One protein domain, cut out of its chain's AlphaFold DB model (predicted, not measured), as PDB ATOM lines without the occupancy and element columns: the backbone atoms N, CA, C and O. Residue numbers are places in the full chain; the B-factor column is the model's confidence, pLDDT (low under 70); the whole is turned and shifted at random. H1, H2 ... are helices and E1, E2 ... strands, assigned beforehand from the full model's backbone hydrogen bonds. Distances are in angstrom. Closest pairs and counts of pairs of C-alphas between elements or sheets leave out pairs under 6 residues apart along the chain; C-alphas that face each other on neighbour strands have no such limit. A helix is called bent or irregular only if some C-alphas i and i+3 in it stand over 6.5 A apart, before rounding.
ATOM      1  N   SER A 497     132.425 115.944  67.393       93.31
ATOM      2  CA  SER A 497     131.846 114.972  68.326       93.31
ATOM      3  C   SER A 497     132.802 114.571  69.447       93.31
ATOM      4  O   SER A 497     132.394 114.566  70.597       93.31
ATOM      5  N   ALA A 498     134.072 114.278  69.150       93.31
ATOM      6  CA  ALA A 498     135.054 113.940  70.181       93.31
ATOM      7  C   ALA A 498     135.283 115.112  71.146       93.31
ATOM      8  O   ALA A 498     135.265 114.903  72.352       93.31
ATOM      9  N   TYR A 499     135.404 116.339  70.628       94.19
ATOM     10  CA  TYR A 499     135.557 117.540  71.457       94.19
ATOM     11  C   TYR A 499     134.333 117.804  72.348       94.19
ATOM     12  O   TYR A 499     134.471 118.113  73.532       94.19
ATOM     13  N   LEU A 500     133.123 117.679  71.797       96.12
ATOM     14  CA  LEU A 500     131.881 117.864  72.553       96.12
ATOM     15  C   LEU A 500     131.711 116.790  73.631       96.12
ATOM     16  O   LEU A 500     131.291 117.106  74.743       96.12
ATOM     17  N   LEU A 501     132.054 115.542  73.320       95.75
ATOM     18  CA  LEU A 501     131.989 114.435  74.266       95.75
ATOM     19  C   LEU A 501     133.034 114.586  75.381       95.75
ATOM     20  O   LEU A 501     132.721 114.382  76.549       95.75
ATOM     21  N   GLU A 502     134.249 115.018  75.041       95.44
ATOM     22  CA  GLU A 502     135.281 115.369  76.019       95.44
ATOM     23  C   GLU A 502     134.815 116.513  76.928       95.44
ATOM     24  O   GLU A 502     134.907 116.388  78.145       95.44
ATOM     25  N   SER A 503     134.209 117.563  76.362       95.69
ATOM     26  CA  SER A 503     133.639 118.684  77.131       95.69
ATOM     27  C   SER A 503     132.520 118.229  78.077       95.69
ATOM     28  O   SER A 503     132.409 118.727  79.197       95.69
ATOM     29  N   TYR A 504     131.691 117.272  77.644       97.00
ATOM     30  CA  TYR A 504     130.662 116.658  78.483       97.00
ATOM     31  C   TYR A 504     131.276 115.895  79.663       97.00
ATOM     32  O   TYR A 504     130.878 116.124  80.805       97.00
ATOM     33  N   HIS A 505     132.273 115.045  79.408       95.81
ATOM     34  CA  HIS A 505     132.938 114.252  80.443       95.81
ATOM     35  C   HIS A 505     133.794 115.090  81.398       95.81
ATOM     36  O   HIS A 505     133.884 114.762  82.577       95.81
ATOM     37  N   SER A 506     134.416 116.168  80.916       96.38
ATOM     38  CA  SER A 506     135.204 117.080  81.750       96.38
ATOM     39  C   SER A 506     134.341 118.083  82.518       96.38
ATOM     40  O   SER A 506     134.876 118.865  83.302       96.38
ATOM     41  N   HIS A 507     133.032 118.119  82.245       96.31
ATOM     42  CA  HIS A 507     132.085 119.119  82.743       96.31
ATOM     43  C   HIS A 507     132.531 120.573  82.497       96.31
ATOM     44  O   HIS A 507     132.155 121.490  83.232       96.31
ATOM     45  N   ALA A 508     133.357 120.799  81.474       94.81
ATOM     46  CA  ALA A 508     133.889 122.122  81.184       94.81
ATOM     47  C   ALA A 508     132.791 122.981  80.560       94.81
ATOM     48  O   ALA A 508     132.165 122.547  79.607       94.81
ATOM     49  N   MET A 509     132.600 124.210  81.050       94.94
ATOM     50  CA  MET A 509     131.635 125.179  80.496       94.94
ATOM     51  C   MET A 509     130.159 124.740  80.548       94.94
ATOM     52  O   MET A 509     129.327 125.303  79.832       94.94
ATOM     53  N   CYS A 510     129.813 123.782  81.411       97.62
ATOM     54  CA  CYS A 510     128.423 123.412  81.650       97.62
ATOM     55  C   CYS A 510     127.643 124.589  82.256       97.62
ATOM     56  O   CYS A 510     128.044 125.179  83.258       97.62
ATOM     57  N   ASP A 511     126.503 124.912  81.653       97.44
ATOM     58  CA  ASP A 511     125.595 125.992  82.053       97.44
ATOM     59  C   ASP A 511     124.200 125.466  82.424       97.44
ATOM     60  O   ASP A 511     123.272 126.248  82.642       97.44
ATOM     61  N   PHE A 512     124.036 124.141  82.484       97.75
ATOM     62  CA  PHE A 512     122.771 123.478  82.767       97.75
ATOM     63  C   PHE A 512     122.961 122.141  83.490       97.75
ATOM     64  O   PHE A 512     123.944 121.450  83.257       97.75
ATOM     65  N   GLY A 513     121.997 121.710  84.303       97.06
ATOM     66  CA  GLY A 513     122.055 120.429  85.010       97.06
ATOM     67  C   GLY A 513     120.764 119.616  84.943       97.06
ATOM     68  O   GLY A 513     119.665 120.170  84.910       97.06
ATOM     69  N   PHE A 514     120.894 118.292  84.978       97.12
ATOM     70  CA  PHE A 514     119.791 117.382  85.277       97.12
ATOM     71  C   PHE A 514     119.903 116.882  86.708       97.12
ATOM     72  O   PHE A 514     120.848 116.175  87.033       97.12
ATOM     73  N   GLU A 515     118.934 117.222  87.546       95.94
ATOM     74  CA  GLU A 515     118.809 116.660  88.887       95.94
ATOM     75  C   GLU A 515     118.061 115.328  88.797       95.94
ATOM     76  O   GLU A 515     116.924 115.275  88.330       95.94
ATOM     77  N   LEU A 516     118.694 114.237  89.209       94.62
ATOM     78  CA  LEU A 516     118.132 112.897  89.094       94.62
ATOM     79  C   LEU A 516     117.471 112.509  90.410       94.62
ATOM     80  O   LEU A 516     118.105 112.538  91.464       94.62
ATOM     81  N   MET A 517     116.202 112.127  90.351       93.38
ATOM     82  CA  MET A 517     115.413 111.743  91.520       93.38
ATOM     83  C   MET A 517     114.661 110.450  91.243       93.38
ATOM     84  O   MET A 517     114.336 110.155  90.095       93.38
ATOM     85  N   THR A 518     114.315 109.706  92.288       91.38
ATOM     86  CA  THR A 518     113.371 108.592  92.162       91.38
ATOM     87  C   THR A 518     112.029 108.982  92.767       91.38
ATOM     88  O   THR A 518     111.942 109.810  93.669       91.38
ATOM     89  N   GLU A 519     110.943 108.408  92.262       88.38
ATOM     90  CA  GLU A 519     109.580 108.774  92.670       88.38
ATOM     91  C   GLU A 519     109.320 108.637  94.184       88.38
ATOM     92  O   GLU A 519     108.536 109.395  94.754       88.38
ATOM     93  N   HIS A 520     109.994 107.695  94.848       86.81
ATOM     94  CA  HIS A 520     109.829 107.428  96.282       86.81
ATOM     95  C   HIS A 520     110.871 108.094  97.179       86.81
ATOM     96  O   HIS A 520     110.710 108.068  98.399       86.81
ATOM     97  N   ASP A 521     111.929 108.657  96.605       85.38
ATOM     98  CA  ASP A 521     112.982 109.318  97.357       85.38
ATOM     99  C   ASP A 521     113.173 110.731  96.796       85.38
ATOM    100  O   ASP A 521     113.779 110.912  95.736       85.38
ATOM    101  N   PRO A 522     112.626 111.750  97.490       80.88
ATOM    102  CA  PRO A 522     112.719 113.127  97.046       80.88
ATOM    103  C   PRO A 522     114.136 113.696  97.206       80.88
ATOM    104  O   PRO A 522     114.341 114.870  96.906       80.88
ATOM    105  N   THR A 523     115.101 112.923  97.710       84.62
ATOM    106  CA  THR A 523     116.488 113.370  97.749       84.62
ATOM    107  C   THR A 523     117.140 113.189  96.374       84.62
ATOM    108  O   THR A 523     117.010 112.128  95.750       84.62
ATOM    109  N   PRO A 524     117.816 114.224  95.846       81.88
ATOM    110  CA  PRO A 524     118.508 114.106  94.574       81.88
ATOM    111  C   PRO A 524     119.648 113.101  94.690       81.88
ATOM    112  O   PRO A 524     120.469 113.171  95.602       81.88
ATOM    113  N   HIS A 525     119.674 112.158  93.754       81.56
ATOM    114  CA  HIS A 525     120.647 111.071  93.708       81.56
ATOM    115  C   HIS A 525     121.955 111.548  93.075       81.56
ATOM    116  O   HIS A 525     123.039 111.225  93.550       81.56
ATOM    117  N   ALA A 526     121.843 112.324  91.998       91.75
ATOM    118  CA  ALA A 526     122.969 112.862  91.252       91.75
ATOM    119  C   ALA A 526     122.543 114.111  90.474       91.75
ATOM    120  O   ALA A 526     121.356 114.313  90.206       91.75
ATOM    121  N   ILE A 527     123.521 114.930  90.087       94.75
ATOM    122  CA  ILE A 527     123.325 116.035  89.148       94.75
ATOM    123  C   ILE A 527     124.235 115.794  87.946       94.75
ATOM    124  O   ILE A 527     125.453 115.757  88.099       94.75
ATOM    125  N   ILE A 528     123.658 115.663  86.752       96.75
ATOM    126  CA  ILE A 528     124.426 115.554  85.505       96.75
ATOM    127  C   ILE A 528     124.585 116.951  84.915       96.75
ATOM    128  O   ILE A 528     123.607 117.554  84.470       96.75
ATOM    129  N   GLN A 529     125.816 117.461  84.899       97.88
ATOM    130  CA  GLN A 529     126.142 118.754  84.298       97.88
ATOM    131  C   GLN A 529     126.179 118.653  82.769       97.88
ATOM    132  O   GLN A 529     126.719 117.707  82.196       97.88
ATOM    133  N   THR A 530     125.585 119.635  82.101       98.12
ATOM    134  CA  THR A 530     125.358 119.665  80.655       98.12
ATOM    135  C   THR A 530     125.401 121.092  80.097       98.12
ATOM    136  O   THR A 530     125.473 122.079  80.825       98.12
ATOM    137  N   HIS A 531     125.332 121.192  78.772       98.12
ATOM    138  CA  HIS A 531     125.326 122.428  78.011       98.12
ATOM    139  C   HIS A 531     123.941 122.651  77.420       98.12
ATOM    140  O   HIS A 531     123.508 121.891  76.545       98.12
ATOM    141  N   LYS A 532     123.271 123.723  77.840       97.19
ATOM    142  CA  LYS A 532     121.917 124.120  77.438       97.19
ATOM    143  C   LYS A 532     121.735 124.090  75.923       97.19
ATOM    144  O   LYS A 532     120.737 123.572  75.427       97.19
ATOM    145  N   ILE A 533     122.725 124.596  75.184       97.00
ATOM    146  CA  ILE A 533     122.702 124.650  73.717       97.00
ATOM    147  C   ILE A 533     122.726 123.263  73.059       97.00
ATOM    148  O   ILE A 533     122.070 123.060  72.039       97.00
ATOM    149  N   ILE A 534     123.440 122.298  73.642       98.00
ATOM    150  CA  ILE A 534     123.542 120.936  73.103       98.00
ATOM    151  C   ILE A 534     122.278 120.148  73.440       98.00
ATOM    152  O   ILE A 534     121.672 119.535  72.561       98.00
ATOM    153  N   ILE A 535     121.823 120.216  74.693       97.69
ATOM    154  CA  ILE A 535     120.630 119.481  75.136       97.69
ATOM    155  C   ILE A 535     119.330 120.051  74.552       97.69
ATOM    156  O   ILE A 535     118.338 119.335  74.448       97.69
ATOM    157  N   ALA A 536     119.329 121.301  74.075       97.31
ATOM    158  CA  ALA A 536     118.217 121.880  73.318       97.31
ATOM    159  C   ALA A 536     117.922 121.137  71.999       97.31
ATOM    160  O   ALA A 536     116.891 121.385  71.378       97.31
ATOM    161  N   ARG A 537     118.787 120.208  71.567       96.31
ATOM    162  CA  ARG A 537     118.500 119.288  70.455       96.31
ATOM    163  C   ARG A 537     117.392 118.284  70.778       96.31
ATOM    164  O   ARG A 537     116.777 117.762  69.853       96.31
ATOM    165  N   SER A 538     117.138 118.003  72.058       97.94
ATOM    166  CA  SER A 538     116.001 117.187  72.485       97.94
ATOM    167  C   SER A 538     114.719 118.012  72.339       97.94
ATOM    168  O   SER A 538     114.629 119.082  72.947       97.94
ATOM    169  N   PRO A 539     113.696 117.534  71.605       97.44
ATOM    170  CA  PRO A 539     112.422 118.243  71.494       97.44
ATOM    171  C   PRO A 539     111.755 118.503  72.853       97.44
ATOM    172  O   PRO A 539     111.248 119.602  73.083       97.44
ATOM    173  N   SER A 540     111.808 117.535  73.778       95.69
ATOM    174  CA  SER A 540     111.293 117.695  75.146       95.69
ATOM    175  C   SER A 540     111.987 118.846  75.877       95.69
ATOM    176  O   SER A 540     111.326 119.726  76.431       95.69
ATOM    177  N   ILE A 541     113.322 118.879  75.841       96.75
ATOM    178  CA  ILE A 541     114.111 119.918  76.512       96.75
ATOM    179  C   ILE A 541     113.929 121.272  75.829       96.75
ATOM    180  O   ILE A 541     113.735 122.271  76.512       96.75
ATOM    181  N   ALA A 542     113.893 121.325  74.497       96.75
ATOM    182  CA  ALA A 542     113.656 122.557  73.747       96.75
ATOM    183  C   ALA A 542     112.332 123.238  74.130       96.75
ATOM    184  O   ALA A 542     112.251 124.466  74.140       96.75
ATOM    185  N   VAL A 543     111.290 122.458  74.439       95.31
ATOM    186  CA  VAL A 543     110.021 122.983  74.962       95.31
ATOM    187  C   VAL A 543     110.200 123.506  76.386       95.31
ATOM    188  O   VAL A 543     109.775 124.624  76.669       95.31
ATOM    189  N   ILE A 544     110.873 122.750  77.259       95.12
ATOM    190  CA  ILE A 544     111.116 123.151  78.653       95.12
ATOM    191  C   ILE A 544     111.919 124.455  78.736       95.12
ATOM    192  O   ILE A 544     111.553 125.368  79.474       95.12
ATOM    193  N   LEU A 545     112.971 124.588  77.928       95.62
ATOM    194  CA  LEU A 545     113.845 125.761  77.915       95.62
ATOM    195  C   LEU A 545     113.141 127.052  77.469       95.62
ATOM    196  O   LEU A 545     113.666 128.139  77.705       95.62
ATOM    197  N   LYS A 546     111.956 126.956  76.852       94.88
ATOM    198  CA  LYS A 546     111.122 128.114  76.491       94.88
ATOM    199  C   LYS A 546     110.282 128.635  77.656       94.88
ATOM    200  O   LYS A 546     109.705 129.716  77.531       94.88
ATOM    201  N   PHE A 547     110.174 127.906  78.769       92.56
ATOM    202  CA  PHE A 547     109.422 128.398  79.921       92.56
ATOM    203  C   PHE A 547     110.126 129.605  80.564       92.56
ATOM    204  O   PHE A 547     111.359 129.622  80.637       92.56
ATOM    205  N   PRO A 548     109.372 130.597  81.088       92.56
ATOM    206  CA  PRO A 548     109.941 131.840  81.615       92.56
ATOM    207  C   PRO A 548     111.057 131.634  82.638       92.56
ATOM    208  O   PRO A 548     112.034 132.369  82.620       92.56
ATOM    209  N   ALA A 549     110.950 130.597  83.471       90.56
ATOM    210  CA  ALA A 549     111.963 130.265  84.464       90.56
ATOM    211  C   ALA A 549     113.347 130.036  83.865       90.56
ATOM    212  O   ALA A 549     114.342 130.592  84.322       90.56
ATOM    213  N   TYR A 550     113.390 129.264  82.788       92.88
ATOM    214  CA  TYR A 550     114.619 128.894  82.108       92.88
ATOM    215  C   TYR A 550     115.184 130.030  81.265       92.88
ATOM    216  O   TYR A 550     116.395 130.112  81.058       92.88
ATOM    217  N   VAL A 551     114.317 130.927  80.795       91.56
ATOM    218  CA  VAL A 551     114.721 132.171  80.129       91.56
ATOM    219  C   VAL A 551     115.314 133.159  81.142       91.56
ATOM    220  O   VAL A 551     116.255 133.871  80.814       91.56
ATOM    221  N   GLN A 552     114.821 133.157  82.384       92.81
ATOM    222  CA  GLN A 552     115.283 134.008  83.490       92.81
ATOM    223  C   GLN A 552     116.539 133.480  84.208       92.81
ATOM    224  O   GLN A 552     116.937 134.036  85.227       92.81
ATOM    225  N   GLY A 553     117.177 132.430  83.685       91.50
ATOM    226  CA  GLY A 553     118.431 131.899  84.226       91.50
ATOM    227  C   GLY A 553     118.279 130.697  85.156       91.50
ATOM    228  O   GLY A 553     119.263 130.284  85.762       91.50
ATOM    229  N   TYR A 554     117.089 130.096  85.263       93.88
ATOM    230  CA  TYR A 554     116.984 128.779  85.884       93.88
ATOM    231  C   TYR A 554     117.645 127.727  84.985       93.88
ATOM    232  O   TYR A 554     117.290 127.573  83.815       93.88
ATOM    233  N   ASN A 555     118.617 127.009  85.540       95.00
ATOM    234  CA  ASN A 555     119.554 126.187  84.775       95.00
ATOM    235  C   ASN A 555     119.493 124.702  85.162       95.00
ATOM    236  O   ASN A 555     120.473 123.986  85.003       95.00
ATOM    237  N   GLN A 556     118.370 124.228  85.709       95.50
ATOM    238  CA  GLN A 556     118.235 122.834  86.143       95.50
ATOM    239  C   GLN A 556     116.898 122.222  85.728       95.50
ATOM    240  O   GLN A 556     115.868 122.887  85.728       95.50
ATOM    241  N   VAL A 557     116.875 120.946  85.368       95.62
ATOM    242  CA  VAL A 557     115.635 120.174  85.186       95.62
ATOM    243  C   VAL A 557     115.719 118.933  86.040       95.62
ATOM    244  O   VAL A 557     116.728 118.236  86.020       95.62
ATOM    245  N   THR A 558     114.643 118.620  86.746       95.00
ATOM    246  CA  THR A 558     114.587 117.394  87.529       95.00
ATOM    247  C   THR A 558     114.089 116.248  86.647       95.00
ATOM    248  O   THR A 558     112.973 116.305  86.126       95.00
ATOM    249  N   ALA A 559     114.891 115.201  86.475       95.69
ATOM    250  CA  ALA A 559     114.493 113.943  85.858       95.69
ATOM    251  C   ALA A 559     114.090 112.945  86.951       95.69
ATOM    252  O   ALA A 559     114.907 112.526  87.768       95.69
ATOM    253  N   ILE A 560     112.812 112.572  86.970       93.94
ATOM    254  CA  ILE A 560     112.239 111.664  87.963       93.94
ATOM    255  C   ILE A 560     112.076 110.287  87.349       93.94
ATOM    256  O   ILE A 560     111.263 110.096  86.445       93.94
ATOM    257  N   PHE A 561     112.828 109.336  87.876       93.69
ATOM    258  CA  PHE A 561     112.746 107.927  87.547       93.69
ATOM    259  C   PHE A 561     111.629 107.285  88.366       93.69
ATOM    260  O   PHE A 561     111.522 107.509  89.577       93.69
ATOM    261  N   SER A 562     110.790 106.482  87.714       91.88
ATOM    262  CA  SER A 562     109.802 105.698  88.450       91.88
ATOM    263  C   SER A 562     110.482 104.679  89.366       91.88
ATOM    264  O   SER A 562     111.621 104.266  89.146       91.88
ATOM    265  N   ALA A 563     109.762 104.252  90.397       86.12
ATOM    266  CA  ALA A 563     110.235 103.343  91.430       86.12
ATOM    267  C   ALA A 563     110.828 102.023  90.920       86.12
ATOM    268  O   ALA A 563     111.633 101.416  91.629       86.12
ATOM    269  N   LYS A 564     110.402 101.560  89.736       87.31
ATOM    270  CA  LYS A 564     110.901 100.321  89.128       87.31
ATOM    271  C   LYS A 564     112.000 100.539  88.089       87.31
ATOM    272  O   LYS A 564     112.558  99.562  87.604       87.31
ATOM    273  N   SER A 565     112.310 101.784  87.727       79.19
ATOM    274  CA  SER A 565     113.446 102.087  86.856       79.19
ATOM    275  C   SER A 565     114.711 102.192  87.702       79.19
ATOM    276  O   SER A 565     114.870 103.176  88.422       79.19
ATOM    277  N   CYS A 566     115.622 101.223  87.600       68.19
ATOM    278  CA  CYS A 566     116.818 101.201  88.448       68.19
ATOM    279  C   CYS A 566     118.085 101.733  87.754       68.19
ATOM    280  O   CYS A 566     118.958 102.267  88.436       68.19
ATOM    281  N   MET A 567     118.197 101.678  86.420       86.81
ATOM    282  CA  MET A 567     119.433 102.084  85.727       86.81
ATOM    283  C   MET A 567     119.407 103.521  85.192       86.81
ATOM    284  O   MET A 567     119.060 103.782  84.039       86.81
ATOM    285  N   ILE A 568     119.897 104.457  86.009       91.81
ATOM    286  CA  ILE A 568     120.123 105.865  85.629       91.81
ATOM    287  C   ILE A 568     121.071 105.994  84.422       91.81
ATOM    288  O   ILE A 568     120.880 106.867  83.579       91.81
ATOM    289  N   HIS A 569     122.045 105.094  84.282       94.94
ATOM    290  CA  HIS A 569     123.058 105.136  83.222       94.94
ATOM    291  C   HIS A 569     122.479 105.085  81.799       94.94
ATOM    292  O   HIS A 569     123.064 105.649  80.878       94.94
ATOM    293  N   GLY A 570     121.296 104.485  81.603       96.06
ATOM    294  CA  GLY A 570     120.597 104.570  80.316       96.06
ATOM    295  C   GLY A 570     120.307 106.022  79.908       96.06
ATOM    296  O   GLY A 570     120.405 106.373  78.734       96.06
ATOM    297  N   PHE A 571     120.031 106.894  80.880       97.25
ATOM    298  CA  PHE A 571     119.857 108.327  80.659       97.25
ATOM    299  C   PHE A 571     121.173 109.030  80.314       97.25
ATOM    300  O   PHE A 571     121.214 109.809  79.364       97.25
ATOM    301  N   GLU A 572     122.263 108.706  81.008       97.19
ATOM    302  CA  GLU A 572     123.598 109.247  80.718       97.19
ATOM    303  C   GLU A 572     124.072 108.893  79.305       97.19
ATOM    304  O   GLU A 572     124.517 109.771  78.571       97.19
ATOM    305  N   TYR A 573     123.903 107.639  78.875       97.94
ATOM    306  CA  TYR A 573     124.267 107.228  77.517       97.94
ATOM    307  C   TYR A 573     123.413 107.928  76.452       97.94
ATOM    308  O   TYR A 573     123.886 108.187  75.341       97.94
ATOM    309  N   ALA A 574     122.149 108.243  76.757       98.12
ATOM    310  CA  ALA A 574     121.300 109.014  75.852       98.12
ATOM    311  C   ALA A 574     121.776 110.471  75.746       98.12
ATOM    312  O   ALA A 574     121.745 111.045  74.657       98.12
ATOM    313  N   LEU A 575     122.278 111.051  76.842       98.00
ATOM    314  CA  LEU A 575     122.931 112.358  76.817       98.00
ATOM    315  C   LEU A 575     124.244 112.307  76.028       98.00
ATOM    316  O   LEU A 575     124.423 113.149  75.153       98.00
ATOM    317  N   GLU A 576     125.110 111.307  76.235       97.56
ATOM    318  CA  GLU A 576     126.340 111.117  75.443       97.56
ATOM    319  C   GLU A 576     126.055 111.127  73.934       97.56
ATOM    320  O   GLU A 576     126.768 111.779  73.168       97.56
ATOM    321  N   TYR A 577     124.975 110.466  73.497       98.19
ATOM    322  CA  TYR A 577     124.545 110.487  72.096       98.19
ATOM    323  C   TYR A 577     124.291 111.916  71.579       98.19
ATOM    324  O   TYR A 577     124.696 112.259  70.468       98.19
ATOM    325  N   MET A 578     123.705 112.798  72.395       98.00
ATOM    326  CA  MET A 578     123.477 114.202  72.021       98.00
ATOM    327  C   MET A 578     124.775 115.005  71.839       98.00
ATOM    328  O   MET A 578     124.788 115.963  71.062       98.00
ATOM    329  N   TYR A 579     125.860 114.600  72.506       97.94
ATOM    330  CA  TYR A 579     127.206 115.165  72.345       97.94
ATOM    331  C   TYR A 579     127.999 114.530  71.194       97.94
ATOM    332  O   TYR A 579     129.157 114.877  70.973       97.94
ATOM    333  N   GLY A 580     127.383 113.638  70.415       96.44
ATOM    334  CA  GLY A 580     128.038 112.945  69.307       96.44
ATOM    335  C   GLY A 580     128.668 111.609  69.697       96.44
ATOM    336  O   GLY A 580     129.449 111.060  68.921       96.44
ATOM    337  N   GLY A 581     128.327 111.070  70.871       96.25
ATOM    338  CA  GLY A 581     128.579 109.674  71.205       96.25
ATOM    339  C   GLY A 581     127.876 108.738  70.218       96.25
ATOM    340  O   GLY A 581     126.849 109.077  69.629       96.25
ATOM    341  N   SER A 582     128.427 107.541  70.010       96.56
ATOM    342  CA  SER A 582     127.763 106.548  69.157       96.56
ATOM    343  C   SER A 582     126.500 106.002  69.827       96.56
ATOM    344  O   SER A 582     126.439 105.912  71.055       96.56
ATOM    345  N   LEU A 583     125.515 105.596  69.020       97.94
ATOM    346  CA  LEU A 583     124.370 104.831  69.519       97.94
ATOM    347  C   LEU A 583     124.855 103.585  70.261       97.94
ATOM    348  O   LEU A 583     125.859 102.958  69.887       97.94
ATOM    349  N   LEU A 584     124.132 103.228  71.320       97.69
ATOM    350  CA  LEU A 584     124.415 102.009  72.055       97.69
ATOM    351  C   LEU A 584     124.210 100.802  71.128       97.69
ATOM    352  O   LEU A 584     123.232 100.721  70.390       97.69
ATOM    353  N   ASN A 585     125.157  99.870  71.147       97.62
ATOM    354  CA  ASN A 585     125.099  98.617  70.396       97.62
ATOM    355  C   ASN A 585     125.457  97.451  71.323       97.62
ATOM    356  O   ASN A 585     125.964  97.679  72.418       97.62
ATOM    357  N   SER A 586     125.238  96.206  70.888       97.00
ATOM    358  CA  SER A 586     125.385  95.020  71.750       97.00
ATOM    359  C   SER A 586     126.784  94.901  72.375       97.00
ATOM    360  O   SER A 586     126.918  94.624  73.569       97.00
ATOM    361  N   ARG A 587     127.838  95.221  71.607       95.88
ATOM    362  CA  ARG A 587     129.225  95.202  72.097       95.88
ATOM    363  C   ARG A 587     129.466  96.267  73.168       95.88
ATOM    364  O   ARG A 587     130.043  95.954  74.206       95.88
ATOM    365  N   ARG A 588     129.035  97.514  72.931       96.50
ATOM    366  CA  ARG A 588     129.166  98.601  73.922       96.50
ATOM    367  C   ARG A 588     128.315  98.329  75.157       96.50
ATOM    368  O   ARG A 588     128.803  98.539  76.256       96.50
ATOM    369  N   LEU A 589     127.090  97.839  74.976       97.19
ATOM    370  CA  LEU A 589     126.177  97.498  76.062       97.19
ATOM    371  C   LEU A 589     126.823  96.499  77.021       97.19
ATOM    372  O   LEU A 589     126.849  96.753  78.214       97.19
ATOM    373  N   HIS A 590     127.405  95.411  76.509       96.12
ATOM    374  CA  HIS A 590     128.068  94.412  77.351       96.12
ATOM    375  C   HIS A 590     129.209  95.001  78.188       96.12
ATOM    376  O   HIS A 590     129.176  94.893  79.413       96.12
ATOM    377  N   GLY A 591     130.161  95.687  77.550       95.88
ATOM    378  CA  GLY A 591     131.299  96.276  78.260       95.88
ATOM    379  C   GLY A 591     130.891  97.370  79.254       95.88
ATOM    380  O   GLY A 591     131.447  97.449  80.348       95.88
ATOM    381  N   LEU A 592     129.891  98.187  78.904       95.56
ATOM    382  CA  LEU A 592     129.345  99.206  79.799       95.56
ATOM    383  C   LEU A 592     128.627  98.566  80.985       95.56
ATOM    384  O   LEU A 592     128.942  98.911  82.115       95.56
ATOM    385  N   THR A 593     127.744  97.589  80.765       95.06
ATOM    386  CA  THR A 593     127.056  96.877  81.852       95.06
ATOM    387  C   THR A 593     128.046  96.219  82.811       95.06
ATOM    388  O   THR A 593     127.879  96.358  84.017       95.06
ATOM    389  N   LEU A 594     129.097  95.554  82.317       94.25
ATOM    390  CA  LEU A 594     130.130  94.989  83.193       94.25
ATOM    391  C   LEU A 594     130.812  96.078  84.025       94.25
ATOM    392  O   LEU A 594     130.867  95.957  85.248       94.25
ATOM    393  N   LYS A 595     131.231  97.179  83.387       93.38
ATOM    394  CA  LYS A 595     131.843  98.321  84.079       93.38
ATOM    395  C   LYS A 595     130.920  98.897  85.158       93.38
ATOM    396  O   LYS A 595     131.392  99.189  86.251       93.38
ATOM    397  N   LEU A 596     129.623  99.032  84.872       91.38
ATOM    398  CA  LEU A 596     128.619  99.522  85.826       91.38
ATOM    399  C   LEU A 596     128.468  98.611  87.043       91.38
ATOM    400  O   LEU A 596     128.248  99.093  88.148       91.38
ATOM    401  N   LEU A 597     128.594  97.302  86.842       89.31
ATOM    402  CA  LEU A 597     128.535  96.323  87.920       89.31
ATOM    403  C   LEU A 597     129.859  96.223  88.704       89.31
ATOM    404  O   LEU A 597     129.908  95.507  89.697       89.31
ATOM    405  N   GLY A 598     130.924  96.912  88.275       91.56
ATOM    406  CA  GLY A 598     132.263  96.800  88.867       91.56
ATOM    407  C   GLY A 598     133.067  95.594  88.367       91.56
ATOM    408  O   GLY A 598     134.034  95.188  89.006       91.56
ATOM    409  N   TYR A 599     132.684  95.022  87.224       92.81
ATOM    410  CA  TYR A 599     133.313  93.851  86.618       92.81
ATOM    411  C   TYR A 599     134.022  94.208  85.303       92.81
ATOM    412  O   TYR A 599     133.733  95.199  84.631       92.81
ATOM    413  N   THR A 600     134.975  93.368  84.929       93.75
ATOM    414  CA  THR A 600     135.685  93.358  83.656       93.75
ATOM    415  C   THR A 600     135.300  92.110  82.860       93.75
ATOM    416  O   THR A 600     134.670  91.180  83.361       93.75
ATOM    417  N   GLU A 601     135.707  92.045  81.595       93.62
ATOM    418  CA  GLU A 601     135.510  90.839  80.776       93.62
ATOM    419  C   GLU A 601     136.171  89.596  81.392       93.62
ATOM    420  O   GLU A 601     135.674  88.485  81.240       93.62
ATOM    421  N   THR A 602     137.281  89.772  82.115       93.94
ATOM    422  CA  THR A 602     138.066  88.661  82.665       93.94
ATOM    423  C   THR A 602     137.466  88.061  83.930       93.94
ATOM    424  O   THR A 602     137.705  86.889  84.193       93.94
ATOM    425  N   ASN A 603     136.700  88.832  84.709       89.44
ATOM    426  CA  ASN A 603     136.075  88.363  85.952       89.44
ATOM    427  C   ASN A 603     134.552  88.173  85.821       89.44
ATOM    428  O   ASN A 603     133.886  87.816  86.789       89.44
ATOM    429  N   CYS A 604     133.977  88.376  84.631       86.75
ATOM    430  CA  CYS A 604     132.532  88.254  84.431       86.75
ATOM    431  C   CYS A 604     131.997  86.838  84.706       86.75
ATOM    432  O   CYS A 604     130.824  86.678  85.034       86.75
ATOM    433  N   THR A 605     132.843  85.809  84.622       87.44
ATOM    434  CA  THR A 605     132.486  84.422  84.961       87.44
ATOM    435  C   THR A 605     132.272  84.202  86.458       87.44
ATOM    436  O   THR A 605     131.684  83.196  86.840       87.44
ATOM    437  N   GLU A 606     132.735  85.124  87.305       86.88
ATOM    438  CA  GLU A 606     132.580  85.075  88.765       86.88
ATOM    439  C   GLU A 606     131.257  85.700  89.237       86.88
ATOM    440  O   GLU A 606     130.947  85.688  90.428       86.88
ATOM    441  N   LEU A 607     130.463  86.259  88.315       82.31
ATOM    442  CA  LEU A 607     129.199  86.902  88.645       82.31
ATOM    443  C   LEU A 607     128.196  85.880  89.208       82.31
ATOM    444  O   LEU A 607     127.872  84.897  88.539       82.31
ATOM    445  N   PRO A 608     127.632  86.123  90.406       83.56
ATOM    446  CA  PRO A 608     126.674  85.202  91.016       83.56
ATOM    447  C   PRO A 608     125.288  85.245  90.355       83.56
ATOM    448  O   PRO A 608     124.416  84.446  90.689       83.56
ATOM    449  N   PHE A 609     125.063  86.182  89.431       82.44
ATOM    450  CA  PHE A 609     123.787  86.409  88.763       82.44
ATOM    451  C   PHE A 609     123.966  86.523  87.241       82.44
ATOM    452  O   PHE A 609     125.047  86.878  86.762       82.44
ATOM    453  N   PRO A 610     122.912  86.243  86.455       86.00
ATOM    454  CA  PRO A 610     122.984  86.332  85.005       86.00
ATOM    455  C   PRO A 610     123.159  87.787  84.548       86.00
ATOM    456  O   PRO A 610     122.283  88.633  84.731       86.00
ATOM    457  N   VAL A 611     124.278  88.070  83.875       91.88
ATOM    458  CA  VAL A 611     124.589  89.392  83.288       91.88
ATOM    459  C   VAL A 611     123.515  89.843  82.290       91.88
ATOM    460  O   VAL A 611     123.328  91.039  82.068       91.88
ATOM    461  N   GLY A 612     122.787  88.891  81.695       93.50
ATOM    462  CA  GLY A 612     121.698  89.151  80.755       93.50
ATOM    463  C   GLY A 612     120.636  90.102  81.311       93.50
ATOM    464  O   GLY A 612     120.246  91.032  80.610       93.50
ATOM    465  N   THR A 613     120.231  89.937  82.574       91.81
ATOM    466  CA  THR A 613     119.197  90.781  83.195       91.81
ATOM    467  C   THR A 613     119.672  92.225  83.345       91.81
ATOM    468  O   THR A 613     118.966  93.147  82.944       91.81
ATOM    469  N   ALA A 614     120.906  92.433  83.814       92.75
ATOM    470  CA  ALA A 614     121.482  93.773  83.939       92.75
ATOM    471  C   ALA A 614     121.652  94.464  82.573       92.75
ATOM    472  O   ALA A 614     121.422  95.666  82.448       92.75
ATOM    473  N   LYS A 615     122.015  93.715  81.522       95.88
ATOM    474  CA  LYS A 615     122.075  94.256  80.155       95.88
ATOM    475  C   LYS A 615     120.698  94.665  79.650       95.88
ATOM    476  O   LYS A 615     120.575  95.732  79.055       95.88
ATOM    477  N   ALA A 616     119.690  93.816  79.863       96.12
ATOM    478  CA  ALA A 616     118.321  94.079  79.432       96.12
ATOM    479  C   ALA A 616     117.776  95.338  80.108       96.12
ATOM    480  O   ALA A 616     117.169  96.181  79.451       96.12
ATOM    481  N   GLU A 617     118.080  95.510  81.391       94.12
ATOM    482  CA  GLU A 617     117.719  96.704  82.138       94.12
ATOM    483  C   GLU A 617     118.391  97.969  81.583       94.12
ATOM    484  O   GLU A 617     117.707  98.948  81.301       94.12
ATOM    485  N   VAL A 618     119.711  97.952  81.347       96.38
ATOM    486  CA  VAL A 618     120.420  99.105  80.758       96.38
ATOM    487  C   VAL A 618     119.886  99.434  79.357       96.38
ATOM    488  O   VAL A 618     119.677 100.606  79.044       96.38
ATOM    489  N   ALA A 619     119.634  98.421  78.521       97.81
ATOM    490  CA  ALA A 619     119.078  98.601  77.179       97.81
ATOM    491  C   ALA A 619     117.678  99.233  77.212       97.81
ATOM    492  O   ALA A 619     117.409 100.187  76.478       97.81
ATOM    493  N   TYR A 620     116.809  98.752  78.101       96.69
ATOM    494  CA  TYR A 620     115.461  99.282  78.244       96.69
ATOM    495  C   TYR A 620     115.463 100.695  78.846       96.69
ATOM    496  O   TYR A 620     114.797 101.588  78.325       96.69
ATOM    497  N   SER A 621     116.278 100.955  79.875       96.44
ATOM    498  CA  SER A 621     116.463 102.301  80.433       96.44
ATOM    499  C   SER A 621     117.012 103.292  79.402       96.44
ATOM    500  O   SER A 621     116.607 104.455  79.403       96.44
ATOM    501  N   TYR A 622     117.876 102.850  78.480       98.12
ATOM    502  CA  TYR A 622     118.331 103.659  77.345       98.12
ATOM    503  C   TYR A 622     117.173 104.005  76.396       98.12
ATOM    504  O   TYR A 622     116.998 105.171  76.035       98.12
ATOM    505  N   ALA A 623     116.316 103.032  76.065       98.00
ATOM    506  CA  ALA A 623     115.125 103.264  75.245       98.00
ATOM    507  C   ALA A 623     114.158 104.268  75.906       98.00
ATOM    508  O   ALA A 623     113.663 105.195  75.259       98.00
ATOM    509  N   LEU A 624     113.937 104.131  77.216       96.81
ATOM    510  CA  LEU A 624     113.093 105.026  78.006       96.81
ATOM    511  C   LEU A 624     113.658 106.442  78.130       96.81
ATOM    512  O   LEU A 624     112.899 107.413  78.072       96.81
ATOM    513  N   ALA A 625     114.977 106.580  78.259       97.50
ATOM    514  CA  ALA A 625     115.639 107.875  78.190       97.50
ATOM    515  C   ALA A 625     115.436 108.525  76.818       97.50
ATOM    516  O   ALA A 625     115.090 109.706  76.744       97.50
ATOM    517  N   GLY A 626     115.546 107.744  75.739       97.94
ATOM    518  CA  GLY A 626     115.182 108.176  74.392       97.94
ATOM    519  C   GLY A 626     113.740 108.678  74.309       97.94
ATOM    520  O   GLY A 626     113.500 109.750  73.758       97.94
ATOM    521  N   ALA A 627     112.781 107.967  74.906       97.06
ATOM    522  CA  ALA A 627     111.372 108.367  74.927       97.06
ATOM    523  C   ALA A 627     111.151 109.668  75.711       97.06
ATOM    524  O   ALA A 627     110.486 110.588  75.235       97.06
ATOM    525  N   CYS A 628     111.766 109.775  76.886       96.56
ATOM    526  CA  CYS A 628     111.747 110.965  77.731       96.56
ATOM    527  C   CYS A 628     112.301 112.200  76.994       96.56
ATOM    528  O   CYS A 628     111.669 113.263  76.965       96.56
ATOM    529  N   LEU A 629     113.439 112.037  76.316       97.25
ATOM    530  CA  LEU A 629     114.124 113.082  75.556       97.25
ATOM    531  C   LEU A 629     113.587 113.255  74.121       97.25
ATOM    532  O   LEU A 629     114.044 114.157  73.420       97.25
ATOM    533  N   GLN A 630     112.618 112.447  73.679       97.31
ATOM    534  CA  GLN A 630     112.105 112.414  72.300       97.31
ATOM    535  C   GLN A 630     113.212 112.238  71.237       97.31
ATOM    536  O   GLN A 630     113.258 112.950  70.235       97.31
ATOM    537  N   LEU A 631     114.116 111.283  71.465       97.75
ATOM    538  CA  LEU A 631     115.214 110.915  70.568       97.75
ATOM    539  C   LEU A 631     114.908 109.568  69.893       97.75
ATOM    540  O   LEU A 631     115.219 108.513  70.439       97.75
ATOM    541  N   THR A 632     114.297 109.591  68.706       97.50
ATOM    542  CA  THR A 632     113.808 108.375  68.024       97.50
ATOM    543  C   THR A 632     114.897 107.329  67.770       97.50
ATOM    544  O   THR A 632     114.648 106.148  67.994       97.50
ATOM    545  N   ASP A 633     116.107 107.745  67.383       98.19
ATOM    546  CA  ASP A 633     117.221 106.816  67.130       98.19
ATOM    547  C   ASP A 633     117.637 106.055  68.400       98.19
ATOM    548  O   ASP A 633     117.943 104.866  68.352       98.19
ATOM    549  N   VAL A 634     117.605 106.739  69.551       98.50
ATOM    550  CA  VAL A 634     117.912 106.161  70.868       98.50
ATOM    551  C   VAL A 634     116.827 105.168  71.280       98.50
ATOM    552  O   VAL A 634     117.151 104.089  71.771       98.50
ATOM    553  N   ILE A 635     115.551 105.507  71.045       98.06
ATOM    554  CA  ILE A 635     114.424 104.605  71.315       98.06
ATOM    555  C   ILE A 635     114.590 103.322  70.500       98.06
ATOM    556  O   ILE A 635     114.657 102.250  71.091       98.06
ATOM    557  N   GLN A 636     114.724 103.426  69.173       98.25
ATOM    558  CA  GLN A 636     114.863 102.262  68.290       98.25
ATOM    559  C   GLN A 636     116.061 101.395  68.695       98.25
ATOM    560  O   GLN A 636     115.899 100.196  68.895       98.25
ATOM    561  N   ALA A 637     117.243 101.994  68.881       98.56
ATOM    562  CA  ALA A 637     118.438 101.243  69.262       98.56
ATOM    563  C   ALA A 637     118.264 100.522  70.611       98.56
ATOM    564  O   ALA A 637     118.655  99.365  70.747       98.56
ATOM    565  N   GLY A 638     117.653 101.175  71.605       98.31
ATOM    566  CA  GLY A 638     117.361 100.552  72.896       98.31
ATOM    567  C   GLY A 638     116.346  99.407  72.799       98.31
ATOM    568  O   GLY A 638     116.537  98.370  73.438       98.31
ATOM    569  N   ILE A 639     115.307  99.548  71.968       98.31
ATOM    570  CA  ILE A 639     114.316  98.492  71.706       98.31
ATOM    571  C   ILE A 639     114.962  97.295  71.005       98.31
ATOM    572  O   ILE A 639     114.802  96.170  71.477       98.31
ATOM    573  N   ASP A 640     115.753  97.526  69.957       98.44
ATOM    574  CA  ASP A 640     116.450  96.466  69.220       98.44
ATOM    575  C   ASP A 640     117.382  95.670  70.142       98.44
ATOM    576  O   ASP A 640     117.407  94.438  70.110       98.44
ATOM    577  N   LEU A 641     118.121  96.368  71.012       98.50
ATOM    578  CA  LEU A 641     118.972  95.737  72.021       98.50
ATOM    579  C   LEU A 641     118.162  94.934  73.037       98.50
ATOM    580  O   LEU A 641     118.558  93.823  73.382       98.50
ATOM    581  N   THR A 642     117.039  95.477  73.505       98.19
ATOM    582  CA  THR A 642     116.161  94.801  74.467       98.19
ATOM    583  C   THR A 642     115.592  93.513  73.868       98.19
ATOM    584  O   THR A 642     115.669  92.460  74.496       98.19
ATOM    585  N   ILE A 643     115.100  93.561  72.625       98.44
ATOM    586  CA  ILE A 643     114.576  92.391  71.904       98.44
ATOM    587  C   ILE A 643     115.676  91.348  71.669       98.44
ATOM    588  O   ILE A 643     115.452  90.157  71.881       98.44
ATOM    589  N   ALA A 644     116.883  91.776  71.291       98.31
ATOM    590  CA  ALA A 644     118.022  90.878  71.087       98.31
ATOM    591  C   ALA A 644     118.487  90.164  72.372       98.31
ATOM    592  O   ALA A 644     119.221  89.179  72.293       98.31
ATOM    593  N   LEU A 645     118.080  90.657  73.546       98.00
ATOM    594  CA  LEU A 645     118.392  90.075  74.851       98.00
ATOM    595  C   LEU A 645     117.280  89.178  75.398       98.00
ATOM    596  O   LEU A 645     117.418  88.689  76.521       98.00
ATOM    597  N   ILE A 646     116.197  88.941  74.649       98.25
ATOM    598  CA  ILE A 646     115.135  88.021  75.065       98.25
ATOM    599  C   ILE A 646     115.699  86.598  75.142       98.25
ATOM    600  O   ILE A 646     116.178  86.023  74.167       98.25
ATOM    601  N   SER A 647     115.622  86.030  76.339       97.12
ATOM    602  CA  SER A 647     116.008  84.663  76.669       97.12
ATOM    603  C   SER A 647     115.114  84.161  77.799       97.12
ATOM    604  O   SER A 647     114.472  84.965  78.474       97.12
ATOM    605  N   TRP A 648     115.101  82.859  78.085       95.38
ATOM    606  CA  TRP A 648     114.323  82.339  79.215       95.38
ATOM    607  C   TRP A 648     114.701  82.976  80.560       95.38
ATOM    608  O   TRP A 648     113.845  83.083  81.430       95.38
ATOM    609  N   GLU A 649     115.944  83.440  80.726       93.00
ATOM    610  CA  GLU A 649     116.402  84.085  81.963       93.00
ATOM    611  C   GLU A 649     115.952  85.547  82.103       93.00
ATOM    612  O   GLU A 649     115.843  86.038  83.221       93.00
ATOM    613  N   THR A 650     115.703  86.236  80.987       95.69
ATOM    614  CA  THR A 650     115.420  87.685  80.930       95.69
ATOM    615  C   THR A 650     113.987  88.010  80.519       95.69
ATOM    616  O   THR A 650     113.568  89.167  80.578       95.69
ATOM    617  N   ILE A 651     113.231  87.013  80.052       96.75
ATOM    618  CA  ILE A 651     111.924  87.230  79.437       96.75
ATOM    619  C   ILE A 651     110.891  87.800  80.401       96.75
ATOM    620  O   ILE A 651     110.061  88.595  79.981       96.75
ATOM    621  N   ASP A 652     110.939  87.418  81.673       92.88
ATOM    622  CA  ASP A 652     110.010  87.915  82.687       92.88
ATOM    623  C   ASP A 652     110.166  89.435  82.865       92.88
ATOM    624  O   ASP A 652     109.200  90.186  82.736       92.88
ATOM    625  N   GLU A 653     111.401  89.908  83.039       92.69
ATOM    626  CA  GLU A 653     111.725  91.328  83.166       92.69
ATOM    627  C   GLU A 653     111.379  92.108  81.896       92.69
ATOM    628  O   GLU A 653     110.689  93.126  81.961       92.69
ATOM    629  N   ILE A 654     111.810  91.614  80.730       97.00
ATOM    630  CA  ILE A 654     111.571  92.290  79.448       97.00
ATOM    631  C   ILE A 654     110.073  92.345  79.131       97.00
ATOM    632  O   ILE A 654     109.561  93.366  78.663       97.00
ATOM    633  N   LEU A 655     109.332  91.275  79.418       97.12
ATOM    634  CA  LEU A 655     107.885  91.272  79.256       97.12
ATOM    635  C   LEU A 655     107.221  92.252  80.227       97.12
ATOM    636  O   LEU A 655     106.300  92.963  79.829       97.12
ATOM    637  N   GLN A 656     107.685  92.335  81.475       94.81
ATOM    638  CA  GLN A 656     107.150  93.288  82.447       94.81
ATOM    639  C   GLN A 656     107.340  94.738  81.983       94.81
ATOM    640  O   GLN A 656     106.405  95.538  82.092       94.81
ATOM    641  N   TYR A 657     108.501  95.051  81.403       94.69
ATOM    642  CA  TYR A 657     108.780  96.335  80.763       94.69
ATOM    643  C   TYR A 657     107.787  96.648  79.634       94.69
ATOM    644  O   TYR A 657     107.197  97.728  79.617       94.69
ATOM    645  N   GLY A 658     107.539  95.693  78.732       96.62
ATOM    646  CA  GLY A 658     106.598  95.869  77.620       96.62
ATOM    647  C   GLY A 658     105.125  95.940  78.047       96.62
ATOM    648  O   GLY A 658     104.339  96.696  77.478       96.62
ATOM    649  N   VAL A 659     104.721  95.187  79.074       95.94
ATOM    650  CA  VAL A 659     103.323  95.149  79.538       95.94
ATOM    651  C   VAL A 659     102.970  96.359  80.407       95.94
ATOM    652  O   VAL A 659     101.834  96.838  80.363       95.94
ATOM    653  N   ARG A 660     103.916  96.863  81.209       93.94
ATOM    654  CA  ARG A 660     103.700  97.982  82.144       93.94
ATOM    655  C   ARG A 660     104.756  99.083  81.985       93.94
ATOM    656  O   ARG A 660     105.386  99.449  82.977       93.94
ATOM    657  N   PRO A 661     104.933  99.668  80.788       94.56
ATOM    658  CA  PRO A 661     105.999 100.642  80.545       94.56
ATOM    659  C   PRO A 661     105.892 101.882  81.444       94.56
ATOM    660  O   PRO A 661     106.908 102.460  81.825       94.56
ATOM    661  N   GLN A 662     104.675 102.254  81.855       92.62
ATOM    662  CA  GLN A 662     104.426 103.398  82.731       92.62
ATOM    663  C   GLN A 662     105.094 103.299  84.104       92.62
ATOM    664  O   GLN A 662     105.441 104.331  84.668       92.62
ATOM    665  N   ASP A 663     105.320 102.088  84.614       92.38
ATOM    666  CA  ASP A 663     105.972 101.891  85.912       92.38
ATOM    667  C   ASP A 663     107.492 102.126  85.849       92.38
ATOM    668  O   ASP A 663     108.188 101.990  86.853       92.38
ATOM    669  N   TYR A 664     108.022 102.413  84.659       94.00
ATOM    670  CA  TYR A 664     109.449 102.596  84.412       94.00
ATOM    671  C   TYR A 664     109.761 103.966  83.801       94.00
ATOM    672  O   TYR A 664     110.928 104.325  83.681       94.00
ATOM    673  N   PHE A 665     108.750 104.753  83.420       94.19
ATOM    674  CA  PHE A 665     108.970 106.017  82.724       94.19
ATOM    675  C   PHE A 665     109.805 107.023  83.521       94.19
ATOM    676  O   PHE A 665     109.745 107.112  84.748       94.19
ATOM    677  N   ILE A 666     110.559 107.820  82.763       94.69
ATOM    678  CA  ILE A 666     111.324 108.962  83.253       94.69
ATOM    679  C   ILE A 666     110.507 110.217  82.949       94.69
ATOM    680  O   ILE A 666     110.136 110.463  81.799       94.69
ATOM    681  N   THR A 667     110.217 111.012  83.975       93.62
ATOM    682  CA  THR A 667     109.438 112.249  83.854       93.62
ATOM    683  C   THR A 667     110.330 113.459  84.077       93.62
ATOM    684  O   THR A 667     110.976 113.569  85.114       93.62
ATOM    685  N   LEU A 668     110.330 114.408  83.141       94.25
ATOM    686  CA  LEU A 668     111.025 115.685  83.312       94.25
ATOM    687  C   LEU A 668     110.099 116.689  83.999       94.25
ATOM    688  O   LEU A 668     109.051 117.045  83.457       94.25
ATOM    689  N   LYS A 669     110.493 117.171  85.177       92.38
ATOM    690  CA  LYS A 669     109.828 118.279  85.858       92.38
ATOM    691  C   LYS A 669     110.564 119.578  85.562       92.38
ATOM    692  O   LYS A 669     111.714 119.775  85.950       92.38
ATOM    693  N   ALA A 670     109.863 120.468  84.867       88.81
ATOM    694  CA  ALA A 670     110.292 121.840  84.665       88.81
ATOM    695  C   ALA A 670     109.983 122.675  85.915       88.81
ATOM    696  O   ALA A 670     108.905 122.540  86.498       88.81
ATOM    697  N   ALA A 671     110.879 123.584  86.296       80.50
ATOM    698  CA  ALA A 671     110.566 124.577  87.310       80.50
ATOM    699  C   ALA A 671     109.521 125.558  86.775       80.50
ATOM    700  O   ALA A 671     109.772 126.362  85.874       80.50
ATOM    701  N   THR A 672     108.329 125.509  87.354       74.88
ATOM    702  CA  THR A 672     107.296 126.516  87.140       74.88
ATOM    703  C   THR A 672     107.376 127.519  88.285       74.88
ATOM    704  O   THR A 672     106.896 127.249  89.380       74.88
ATOM    705  N   ILE A 673     107.981 128.685  88.040       56.19
ATOM    706  CA  ILE A 673     108.242 129.755  89.034       56.19
ATOM    707  C   ILE A 673     106.985 130.281  89.765       56.19
ATOM    708  O   ILE A 673     107.094 131.011  90.746       56.19
ATOM    709  N   SER A 687     101.078 112.339  80.049       74.94
ATOM    710  CA  SER A 687     102.273 111.666  79.536       74.94
ATOM    711  C   SER A 687     102.911 112.486  78.416       74.94
ATOM    712  O   SER A 687     102.222 112.996  77.529       74.94
ATOM    713  N   THR A 688     104.235 112.659  78.473       85.75
ATOM    714  CA  THR A 688     104.953 113.368  77.410       85.75
ATOM    715  C   THR A 688     104.676 112.673  76.069       85.75
ATOM    716  O   THR A 688     104.491 111.453  76.048       85.75
ATOM    717  N   PRO A 689     104.662 113.400  74.935       91.56
ATOM    718  CA  PRO A 689     104.412 112.789  73.629       91.56
ATOM    719  C   PRO A 689     105.303 111.569  73.356       91.56
ATOM    720  O   PRO A 689     104.821 110.564  72.844       91.56
ATOM    721  N   GLY A 690     106.573 111.623  73.777       91.62
ATOM    722  CA  GLY A 690     107.500 110.495  73.669       91.62
ATOM    723  C   GLY A 690     107.141 109.301  74.561       91.62
ATOM    724  O   GLY A 690     107.204 108.169  74.095       91.62
ATOM    725  N   ALA A 691     106.690 109.517  75.802       92.06
ATOM    726  CA  ALA A 691     106.203 108.432  76.661       92.06
ATOM    727  C   ALA A 691     104.930 107.775  76.093       92.06
ATOM    728  O   ALA A 691     104.755 106.561  76.181       92.06
ATOM    729  N   GLN A 692     104.052 108.569  75.475       94.75
ATOM    730  CA  GLN A 692     102.844 108.058  74.832       94.75
ATOM    731  C   GLN A 692     103.160 107.267  73.552       94.75
ATOM    732  O   GLN A 692     102.580 106.203  73.347       94.75
ATOM    733  N   ASP A 693     104.099 107.738  72.724       94.88
ATOM    734  CA  ASP A 693     104.606 106.978  71.570       94.88
ATOM    735  C   ASP A 693     105.252 105.660  72.022       94.88
ATOM    736  O   ASP A 693     104.916 104.595  71.507       94.88
ATOM    737  N   PHE A 694     106.083 105.700  73.069       95.81
ATOM    738  CA  PHE A 694     106.661 104.500  73.679       95.81
ATOM    739  C   PHE A 694     105.602 103.486  74.096       95.81
ATOM    740  O   PHE A 694     105.667 102.322  73.703       95.81
ATOM    741  N   LYS A 695     104.589 103.936  74.840       95.56
ATOM    742  CA  LYS A 695     103.497 103.084  75.309       95.56
ATOM    743  C   LYS A 695     102.698 102.455  74.167       95.56
ATOM    744  O   LYS A 695     102.311 101.298  74.276       95.56
ATOM    745  N   ASN A 696     102.409 103.214  73.113       96.31
ATOM    746  CA  ASN A 696     101.459 102.787  72.082       96.31
ATOM    747  C   ASN A 696     102.112 102.044  70.916       96.31
ATOM    748  O   ASN A 696     101.425 101.302  70.218       96.31
ATOM    749  N   ARG A 697     103.408 102.260  70.679       96.50
ATOM    750  CA  ARG A 697     104.131 101.690  69.540       96.50
ATOM    751  C   ARG A 697     105.191 100.687  69.973       96.50
ATOM    752  O   ARG A 697     105.151  99.540  69.545       96.50
ATOM    753  N   TRP A 698     106.123 101.124  70.813       97.31
ATOM    754  CA  TRP A 698     107.342 100.371  71.113       97.31
ATOM    755  C   TRP A 698     107.122  99.278  72.160       97.31
ATOM    756  O   TRP A 698     107.606  98.162  72.008       97.31
ATOM    757  N   ALA A 699     106.344  99.561  73.205       96.88
ATOM    758  CA  ALA A 699     106.053  98.581  74.245       96.88
ATOM    759  C   ALA A 699     105.290  97.342  73.709       96.88
ATOM    760  O   ALA A 699     105.723  96.229  74.015       96.88
ATOM    761  N   PRO A 700     104.252  97.475  72.850       97.88
ATOM    762  CA  PRO A 700     103.630  96.326  72.189       97.88
ATOM    763  C   PRO A 700     104.610  95.495  71.356       97.88
ATOM    764  O   PRO A 700     104.540  94.273  71.394       97.88
ATOM    765  N   GLU A 701     105.561  96.127  70.661       98.00
ATOM    766  CA  GLU A 701     106.570  95.420  69.862       98.00
ATOM    767  C   GLU A 701     107.460  94.511  70.724       98.00
ATOM    768  O   GLU A 701     107.700  93.358  70.354       98.00
ATOM    769  N   ILE A 702     107.875  94.982  71.909       98.19
ATOM    770  CA  ILE A 702     108.594  94.157  72.894       98.19
ATOM    771  C   ILE A 702     107.730  92.967  73.323       98.19
ATOM    772  O   ILE A 702     108.210  91.833  73.344       98.19
ATOM    773  N   VAL A 703     106.458  93.207  73.662       98.38
ATOM    774  CA  VAL A 703     105.556  92.138  74.115       98.38
ATOM    775  C   VAL A 703     105.384  91.085  73.026       98.38
ATOM    776  O   VAL A 703     105.596  89.905  73.295       98.38
ATOM    777  N   THR A 704     105.098  91.496  71.790       98.44
ATOM    778  CA  THR A 704     105.007  90.599  70.633       98.44
ATOM    779  C   THR A 704     106.287  89.779  70.449       98.44
ATOM    780  O   THR A 704     106.216  88.576  70.189       98.44
ATOM    781  N   ALA A 705     107.468  90.391  70.592       98.56
ATOM    782  CA  ALA A 705     108.742  89.682  70.490       98.56
ATOM    783  C   ALA A 705     108.910  88.624  71.597       98.56
ATOM    784  O   ALA A 705     109.282  87.486  71.299       98.56
ATOM    785  N   CYS A 706     108.562  88.952  72.846       98.62
ATOM    786  CA  CYS A 706     108.551  87.995  73.955       98.62
ATOM    787  C   CYS A 706     107.569  86.843  73.705       98.62
ATOM    788  O   CYS A 706     107.918  85.680  73.906       98.62
ATOM    789  N   LEU A 707     106.352  87.139  73.239       98.56
ATOM    790  CA  LEU A 707     105.345  86.115  72.950       98.56
ATOM    791  C   LEU A 707     105.799  85.171  71.836       98.56
ATOM    792  O   LEU A 707     105.643  83.962  71.979       98.56
ATOM    793  N   ARG A 708     106.411  85.694  70.766       98.56
ATOM    794  CA  ARG A 708     107.007  84.864  69.706       98.56
ATOM    795  C   ARG A 708     108.108  83.968  70.253       98.56
ATOM    796  O   ARG A 708     108.053  82.769  70.024       98.56
ATOM    797  N   PHE A 709     109.036  84.515  71.040       98.50
ATOM    798  CA  PHE A 709     110.095  83.720  71.664       98.50
ATOM    799  C   PHE A 709     109.530  82.570  72.511       98.50
ATOM    800  O   PHE A 709     109.982  81.433  72.376       98.50
ATOM    801  N   ILE A 710     108.513  82.842  73.342       98.19
ATOM    802  CA  ILE A 710     107.844  81.804  74.142       98.19
ATOM    803  C   ILE A 710     107.239  80.764  73.216       98.19
ATOM    804  O   ILE A 710     107.573  79.588  73.326       98.19
ATOM    805  N   VAL A 711     106.368  81.196  72.302       98.00
ATOM    806  CA  VAL A 711     105.605  80.299  71.435       98.00
ATOM    807  C   VAL A 711     106.520  79.461  70.566       98.00
ATOM    808  O   VAL A 711     106.214  78.288  70.430       98.00
ATOM    809  N   ASP A 712     107.627  79.994  70.047       97.88
ATOM    810  CA  ASP A 712     108.618  79.270  69.240       97.88
ATOM    811  C   ASP A 712     109.476  78.310  70.080       97.88
ATOM    812  O   ASP A 712     109.909  77.262  69.594       97.88
ATOM    813  N   GLY A 713     109.688  78.626  71.358       97.06
ATOM    814  CA  GLY A 713     110.436  77.793  72.297       97.06
ATOM    815  C   GLY A 713     109.636  76.638  72.914       97.06
ATOM    816  O   GLY A 713     110.234  75.728  73.489       97.06
ATOM    817  N   LEU A 714     108.303  76.634  72.799       97.19
ATOM    818  CA  LEU A 714     107.460  75.556  73.330       97.19
ATOM    819  C   LEU A 714     107.645  74.233  72.569       97.19
ATOM    820  O   LEU A 714     107.945  74.215  71.376       97.19
TER     821      LEU A 714
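What this domain is: This is residues 497 to 673 and 687 to 714 of the 893 residues of an uncharacterized protein of Aspergillus saccharolyticus JOP 1030-1 (UniProt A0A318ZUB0). Helix H7 runs through the middle of a helical body, with H8 folded back along it and H5, H6 and arm H10a packed on it, while H9 and H10b lie side by side along another flank. A strongly twisted four-stranded sheet packs on the last part of H7, residues 621 to 629, and H10b makes the opposite end of the long axis. The printed part has 205 residues, with ten named helices and four named strands in the order H1 E1 E2 H2 H3 H4 E3 H5 H6 H7 H8 H9 E4 H10; the sheet is mixed, in order E2 E1 E3 E4, and the class is mixed, helices and strands. The whole is compact, with a radius of gyration of the C-alphas of 17.2 A, and elongated, with spans of 60 by 39 by 32 A.

Where its parts are: H1, residues 497 to 505, begins at C-alpha 497 (131.846, 114.972, 68.326). E1 is 512 to 518, 20.0 A long, and E2 is 521 to 530, 23.2 A. H2 is 532 to 535, H3 539 to 544, H4 548 to 551 and E3 556 to 561. H5 is 569 to 578, H6 586 to 596, H7 611 to 629, 27.0 A, and H8 632 to 644, 18.3 A. H9 is 651 to 659 and E4 666 to 669. H10, 689 to 713, was assigned as one helix by its hydrogen bonds but is bent, with C-alphas 696 and 699 6.6 A apart: arms H10a, 689 to 696, and H10b, 699 to 713, stand at a shallow tilt of 28 degrees. H10b ends at C-alpha 713 (110.436, 77.793, 72.297).

How they stand to each other: H7 is the hub, touching six helices. H7 and H8 form a helical hairpin at a shallow tilt of 20 degrees, C-alphas 623 and 635 being closest at 4.2 A. H7 touches H5 with residues 618 to 626 alone, closest C-alphas 570 and 622 at 3.8 A. H9 touches H10b, closest C-alphas 658 and 699 at 4.4 A. E1 and E2 are an antiparallel hairpin, N 514 and O 528 2.9 A apart; E1 and E3 are parallel, N 515 to O 557 2.9 A; E3 and E4 are antiparallel, N 560 to O 667 2.8 A. H1, H2, H3 and H5 only graze the sheet, H2 only just on it with 5 pairs of C-alphas within 10 A; H4 is not on it. H6 touches H7, about perpendicular at 78 degrees, closest C-alphas 593 and 615 at 5.9 A. Every O i to N i+4 pair is within hydrogen-bond range in H1, H3, H5, H6, H7, H8, H9, H10a and H10b; H2 and H4 are too short for one.

The domain as a whole: The C-alphas farthest apart, of Gln 552 and Leu 714, are 59.8 A apart. Residues 674 to 686 are not printed, and C-alphas 673 and 687 are 21.3 A apart. Of the links printed whole, H6 to H7 is long, with 14 residues. Residues 566 and 673 are under pLDDT 70.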